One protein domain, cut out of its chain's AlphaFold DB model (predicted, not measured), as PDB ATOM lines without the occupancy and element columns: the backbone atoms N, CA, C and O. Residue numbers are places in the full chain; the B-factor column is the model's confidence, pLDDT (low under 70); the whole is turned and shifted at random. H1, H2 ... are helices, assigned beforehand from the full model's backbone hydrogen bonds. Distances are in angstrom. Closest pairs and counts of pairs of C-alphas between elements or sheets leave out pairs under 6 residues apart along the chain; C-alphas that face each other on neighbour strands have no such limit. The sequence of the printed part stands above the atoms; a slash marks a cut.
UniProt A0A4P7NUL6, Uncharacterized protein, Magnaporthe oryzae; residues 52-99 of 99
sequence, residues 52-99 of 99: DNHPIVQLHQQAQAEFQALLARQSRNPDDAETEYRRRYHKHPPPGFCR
ATOM      1  N   ASP A  52     141.499  -4.305 285.453       73.94
ATOM      2  CA  ASP A  52     140.514  -3.762 284.510       73.94
ATOM      3  C   ASP A  52     141.185  -3.343 283.190       73.94
ATOM      4  O   ASP A  52     140.603  -3.467 282.115       73.94
ATOM      5  N   ASN A  53     142.454  -2.925 283.260       79.88
ATOM      6  CA  ASN A  53     143.297  -2.627 282.099       79.88
ATOM      7  C   ASN A  53     144.051  -3.850 281.554       79.88
ATOM      8  O   ASN A  53     144.847  -3.718 280.621       79.88
ATOM      9  N   HIS A  54     143.839  -5.040 282.119       82.19
ATOM     10  CA  HIS A  54     144.516  -6.240 281.652       82.19
ATOM     11  C   HIS A  54     144.043  -6.598 280.228       82.19
ATOM     12  O   HIS A  54     142.834  -6.625 279.982       82.19
ATOM     13  N   PRO A  55     144.943  -6.955 279.288       90.44
ATOM     14  CA  PRO A  55     144.567  -7.215 277.894       90.44
ATOM     15  C   PRO A  55     143.456  -8.259 277.728       90.44
ATOM     16  O   PRO A  55     142.577  -8.105 276.886       90.44
ATOM     17  N   ILE A  56     143.444  -9.306 278.560       89.19
ATOM     18  CA  ILE A  56     142.378 -10.325 278.531       89.19
ATOM     19  C   ILE A  56     141.017  -9.731 278.920       89.19
ATOM     20  O   ILE A  56     140.011 -10.092 278.316       89.19
ATOM     21  N   VAL A  57     140.973  -8.815 279.893       87.62
ATOM     22  CA  VAL A  57     139.721  -8.166 280.311       87.62
ATOM     23  C   VAL A  57     139.199  -7.269 279.193       87.62
ATOM     24  O   VAL A  57     138.019  -7.340 278.865       87.62
ATOM     25  N   GLN A  58     140.081  -6.520 278.526       89.88
ATOM     26  CA  GLN A  58     139.714  -5.711 277.360       89.88
ATOM     27  C   GLN A  58     139.172  -6.569 276.206       89.88
ATOM     28  O   GLN A  58     138.115  -6.264 275.655       89.88
ATOM     29  N   LEU A  59     139.846  -7.679 275.879       94.44
ATOM     30  CA  LEU A  59     139.375  -8.627 274.861       94.44
ATOM     31  C   LEU A  59     138.013  -9.229 275.229       94.44
ATOM     32  O   LEU A  59     137.146  -9.372 274.370       94.44
ATOM     33  N   HIS A  60     137.811  -9.562 276.505       91.94
ATOM     34  CA  HIS A  60     136.543 -10.091 276.992       91.94
ATOM     35  C   HIS A  60     135.410  -9.068 276.859       91.94
ATOM     36  O   HIS A  60     134.364  -9.391 276.299       91.94
ATOM     37  N   GLN A  61     135.633  -7.829 277.305       91.31
ATOM     38  CA  GLN A  61     134.661  -6.739 277.188       91.31
ATOM     39  C   GLN A  61     134.312  -6.447 275.723       91.31
ATOM     40  O   GLN A  61     133.136  -6.296 275.384       91.31
ATOM     41  N   GLN A  62     135.310  -6.428 274.834       95.62
ATOM     42  CA  GLN A  62     135.081  -6.266 273.401       95.62
ATOM     43  C   GLN A  62     134.223  -7.410 272.841       95.62
ATOM     44  O   GLN A  62     133.226  -7.154 272.167       95.62
ATOM     45  N   ALA A  63     134.554  -8.663 273.161       96.31
ATOM     46  CA  ALA A  63     133.792  -9.824 272.705       96.31
ATOM     47  C   ALA A  63     132.340  -9.807 273.214       96.31
ATOM     48  O   ALA A  63     131.416 -10.126 272.464       96.31
ATOM     49  N   GLN A  64     132.114  -9.389 274.464       96.44
ATOM     50  CA  GLN A  64     130.768  -9.198 275.010       96.44
ATOM     51  C   GLN A  64     129.992  -8.129 274.229       96.44
ATOM     52  O   GLN A  64     128.840  -8.362 273.861       96.44
ATOM     53  N   ALA A  65     130.612  -6.985 273.930       96.56
ATOM     54  CA  ALA A  65     129.976  -5.916 273.165       96.56
ATOM     55  C   ALA A  65     129.619  -6.358 271.732       96.56
ATOM     56  O   ALA A  65     128.505  -6.114 271.264       96.56
ATOM     57  N   GLU A  66     130.531  -7.055 271.051       96.81
ATOM     58  CA  GLU A  66     130.298  -7.615 269.713       96.81
ATOM     59  C   GLU A  66     129.163  -8.646 269.715       96.81
ATOM     60  O   GLU A  66     128.296  -8.625 268.836       96.81
ATOM     61  N   PHE A  67     129.120  -9.507 270.732       95.94
ATOM     62  CA  PHE A  67     128.060 -10.496 270.892       95.94
ATOM     63  C   PHE A  67     126.693  -9.842 271.120       95.94
ATOM     64  O   PHE A  67     125.720 -10.198 270.451       95.94
ATOM     65  N   GLN A  68     126.612  -8.832 271.988       95.88
ATOM     66  CA  GLN A  68     125.370  -8.084 272.205       95.88
ATOM     67  C   GLN A  68     124.911  -7.361 270.933       95.88
ATOM     68  O   GLN A  68     123.724  -7.375 270.601       95.88
ATOM     69  N   ALA A  69     125.841  -6.789 270.164       93.94
ATOM     70  CA  ALA A  69     125.526  -6.174 268.878       93.94
ATOM     71  C   ALA A  69     125.010  -7.195 267.847       93.94
ATOM     72  O   ALA A  69     124.123  -6.872 267.053       93.94
ATOM     73  N   LEU A  70     125.534  -8.425 267.852       92.44
ATOM     74  CA  LEU A  70     125.036  -9.517 267.014       92.44
ATOM     75  C   LEU A  70     123.603  -9.894 267.398       92.44
ATOM     76  O   LEU A  70     122.743  -9.961 266.519       92.44
ATOM     77  N   LEU A  71     123.333 -10.080 268.693       92.81
ATOM     78  CA  LEU A  71     121.994 -10.395 269.197       92.81
ATOM     79  C   LEU A  71     120.984  -9.286 268.884       92.81
ATOM     80  O   LEU A  71     119.858  -9.568 268.481       92.81
ATOM     81  N   ALA A  72     121.389  -8.021 269.002       89.62
ATOM     82  CA  ALA A  72     120.536  -6.881 268.672       89.62
ATOM     83  C   ALA A  72     120.137  -6.836 267.183       89.62
ATOM     84  O   ALA A  72     119.090  -6.289 266.847       89.62
ATOM     85  N   ARG A  73     120.951  -7.418 266.292       85.88
ATOM     86  CA  ARG A  73     120.696  -7.503 264.841       85.88
ATOM     87  C   ARG A  73     119.969  -8.786 264.427       85.88
ATOM     88  O   ARG A  73     119.770  -9.006 263.232       85.88
ATOM     89  N   GLN A  74     119.620  -9.656 265.373       91.19
ATOM     90  CA  GLN A  74     118.890 -10.884 265.086       91.19
ATOM     91  C   GLN A  74     117.431 -10.561 264.738       91.19
ATOM     92  O   GLN A  74     116.705  -9.982 265.545       91.19
ATOM     93  N   SER A  75     116.989 -10.981 263.553       93.38
ATOM     94  CA  SER A  75     115.583 -10.909 263.144       93.38
ATOM     95  C   SER A  75     114.711 -11.769 264.063       93.38
ATOM     96  O   SER A  75     115.045 -12.929 264.315       93.38
ATOM     97  N   ARG A  76     113.600 -11.217 264.569       91.81
ATOM     98  CA  ARG A  76     112.723 -11.915 265.535       91.81
ATOM     99  C   ARG A  76     111.469 -12.506 264.907       91.81
ATOM    100  O   ARG A  76     110.825 -13.352 265.521       91.81
ATOM    101  N   ASN A  77     111.119 -12.057 263.711       92.06
ATOM    102  CA  ASN A  77     109.963 -12.523 262.961       92.06
ATOM    103  C   ASN A  77     110.318 -12.654 261.460       92.06
ATOM    104  O   ASN A  77     111.394 -12.203 261.043       92.06
ATOM    105  N   PRO A  78     109.454 -13.292 260.651       91.44
ATOM    106  CA  PRO A  78     109.721 -13.502 259.228       91.44
ATOM    107  C   PRO A  78     109.885 -12.200 258.422       91.44
ATOM    108  O   PRO A  78     110.731 -12.145 257.530       91.44
ATOM    109  N   ASP A  79     109.157 -11.137 258.769       91.00
ATOM    110  CA  ASP A  79     109.226  -9.840 258.076       91.00
ATOM    111  C   ASP A  79     110.568  -9.127 258.333       91.00
ATOM    112  O   ASP A  79     111.196  -8.586 257.412       91.00
ATOM    113  N   ASP A  80     111.066  -9.183 259.573       92.62
ATOM    114  CA  ASP A  80     112.400  -8.701 259.947       92.62
ATOM    115  C   ASP A  80     113.483  -9.467 259.174       92.62
ATOM    116  O   ASP A  80     114.490  -8.891 258.750       92.62
ATOM    117  N   ALA A  81     113.301 -10.781 259.010       92.25
ATOM    118  CA  ALA A  81     114.241 -11.637 258.294       92.25
ATOM    119  C   ALA A  81     114.264 -11.303 256.799       92.25
ATOM    120  O   ALA A  81     115.340 -11.220 256.202       92.25
ATOM    121  N   GLU A  82     113.101 -11.063 256.189       93.50
ATOM    122  CA  GLU A  82     112.996 -10.633 254.794       93.50
ATOM    123  C   GLU A  82     113.640  -9.262 254.573       93.50
ATOM    124  O   GLU A  82     114.390  -9.073 253.608       93.50
ATOM    125  N   THR A  83     113.391  -8.315 255.476       92.62
ATOM    126  CA  THR A  83     113.979  -6.974 255.408       92.62
ATOM    127  C   THR A  83     115.504  -7.049 255.459       92.62
ATOM    128  O   THR A  83     116.185  -6.470 254.605       92.62
ATOM    129  N   GLU A  84     116.058  -7.827 256.394       92.69
ATOM    130  CA  GLU A  84     117.503  -8.052 256.474       92.69
ATOM    131  C   GLU A  84     118.056  -8.800 255.254       92.69
ATOM    132  O   GLU A  84     119.133  -8.453 254.767       92.69
ATOM    133  N   TYR A  85     117.333  -9.781 254.710       93.62
ATOM    134  CA  TYR A  85     117.745 -10.497 253.500       93.62
ATOM    135  C   TYR A  85     117.881  -9.545 252.309       93.62
ATOM    136  O   TYR A  85     118.917  -9.512 251.637       93.62
ATOM    137  N   ARG A  86     116.858  -8.715 252.079       95.12
ATOM    138  CA  ARG A  86     116.864  -7.711 251.011       95.12
ATOM    139  C   ARG A  86     117.978  -6.688 251.221       95.12
ATOM    140  O   ARG A  86     118.658  -6.344 250.255       95.12
ATOM    141  N   ARG A  87     118.220  -6.246 252.462       93.75
ATOM    142  CA  ARG A  87     119.321  -5.326 252.795       93.75
ATOM    143  C   ARG A  87     120.693  -5.933 252.487       93.75
ATOM    144  O   ARG A  87     121.549  -5.232 251.959       93.75
ATOM    145  N   ARG A  88     120.912  -7.208 252.829       93.81
ATOM    146  CA  ARG A  88     122.213  -7.890 252.677       93.81
ATOM    147  C   ARG A  88     122.521  -8.303 251.245       93.81
ATOM    148  O   ARG A  88     123.666  -8.205 250.822       93.81
ATOM    149  N   TYR A  89     121.522  -8.802 250.526       95.31
ATOM    150  CA  TYR A  89     121.723  -9.419 249.214       95.31
ATOM    151  C   TYR A  89     121.192  -8.579 248.054       95.31
ATOM    152  O   TYR A  89     121.403  -8.957 246.903       95.31
ATOM    153  N   HIS A  90     120.500  -7.468 248.335       96.38
ATOM    154  CA  HIS A  90     119.845  -6.608 247.340       96.38
ATOM    155  C   HIS A  90     118.926  -7.388 246.381       96.38
ATOM    156  O   HIS A  90     118.804  -7.061 245.203       96.38
ATOM    157  N   LYS A  91     118.297  -8.458 246.884       94.94
ATOM    158  CA  LYS A  91     117.430  -9.378 246.133       94.94
ATOM    159  C   LYS A  91     116.202  -9.744 246.955       94.94
ATOM    160  O   LYS A  91     116.256  -9.746 248.184       94.94
ATOM    161  N   HIS A  92     115.116 -10.094 246.269       93.88
ATOM    162  CA  HIS A  92     113.961 -10.701 246.922       93.88
ATOM    163  C   HIS A  92     114.321 -12.093 247.462       93.88
ATOM    164  O   HIS A  92     115.044 -12.831 246.782       93.88
ATOM    165  N   PRO A  93     113.844 -12.451 248.666       93.94
ATOM    166  CA  PRO A  93     114.054 -13.781 249.213       93.94
ATOM    167  C   PRO A  93     113.297 -14.854 248.409       93.94
ATOM    168  O   PRO A  93     112.337 -14.541 247.698       93.94
ATOM    169  N   PRO A  94     113.723 -16.127 248.496       93.81
ATOM    170  CA  PRO A  94     113.071 -17.225 247.791       93.81
ATOM    171  C   PRO A  94     111.632 -17.473 248.290       93.81
ATOM    172  O   PRO A  94     111.287 -17.108 249.418       93.81
ATOM    173  N   PRO A  95     110.777 -18.135 247.487       92.12
ATOM    174  CA  PRO A  95     109.422 -18.485 247.905       92.12
ATOM    175  C   PRO A  95     109.407 -19.292 249.210       92.12
ATOM    176  O   PRO A  95     110.157 -20.253 249.360       92.12
ATOM    177  N   GLY A  96     108.524 -18.922 250.143       88.25
ATOM    178  CA  GLY A  96     108.388 -19.588 251.444       88.25
ATOM    179  C   GLY A  96     109.327 -19.079 252.541       88.25
ATOM    180  O   GLY A  96     109.269 -19.597 253.647       88.25
ATOM    181  N   PHE A  97     110.148 -18.063 252.265       87.75
ATOM    182  CA  PHE A  97     111.058 -17.468 253.250       87.75
ATOM    183  C   PHE A  97     110.343 -16.729 254.396       87.75
ATOM    184  O   PHE A  97     110.862 -16.691 255.505       87.75
ATOM    185  N   CYS A  98     109.149 -16.179 254.144       77.62
ATOM    186  CA  CYS A  98     108.383 -15.377 255.112       77.62
ATOM    187  C   CYS A  98     107.204 -16.144 255.750       77.62
ATOM    188  O   CYS A  98     106.238 -15.524 256.188       77.62
ATOM    189  N   ARG A  99     107.222 -17.483 255.710       71.81
ATOM    190  CA  ARG A  99     106.153 -18.344 256.243       71.81
ATOM    191  C   ARG A  99     106.493 -18.812 257.652       71.81
ATOM    192  O   ARG A  99     105.550 -18.858 258.468       71.81
TER     193      ARG A  99
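This is residues 52 to 99 of the 99 residues of an uncharacterized protein of Magnaporthe oryzae (UniProt A0A4P7NUL6). One long helix, H1, sticks out as an arm from a small head made of the shorter helix H2, set across H1's course, and the tail of residues 90 to 99, which folds back beside H2. H1, 25.7 A from first to last C-alpha, lies along the longest span, and a five-residue link, residues 73 to 77, turns the course between the two helices. The printed part has 48 residues with two named helices, H1 then H2, and no named strand; its class is all helix. It is extended, with a radius of gyration of the C-alphas of 16.4 A and spans of 50 by 19 by 11 A.

Start at Asp 52 and go on to H1, residues 55 to 72. Look at residues 53 to 60, of which 55 to 60 belong to H1, and at residues 62 to 72, which belong to H1: both stretches stand free, with no C-alpha 8 or more apart along the chain within 10 A. Residues 73 to 77 then form a tight link to H2, residues 78 to 89. H1 and H2 are apart, with no C-alpha of the one within 8 A of the other. In both helices every O i to N i+4 pair is within hydrogen-bond range.

Find C-alpha 55 at (144.567, -7.215, 277.894); from there H1 runs 25.7 A to C-alpha 72 at (120.536, -6.881, 268.672). H2 begins at C-alpha 78 at (109.721, -13.502, 259.228) and ends 16.2 A away at C-alpha 89. After it, residues 90 to 99 belong to no named element.

The two C-alphas farthest apart are those of Asn 53 and Pro 95, at 50.7 A. The printed part has no cut and ends at Arg 99, the chain's last residue. In this model the mean pLDDT of the printed part is 91.2, and no printed residue is under 70.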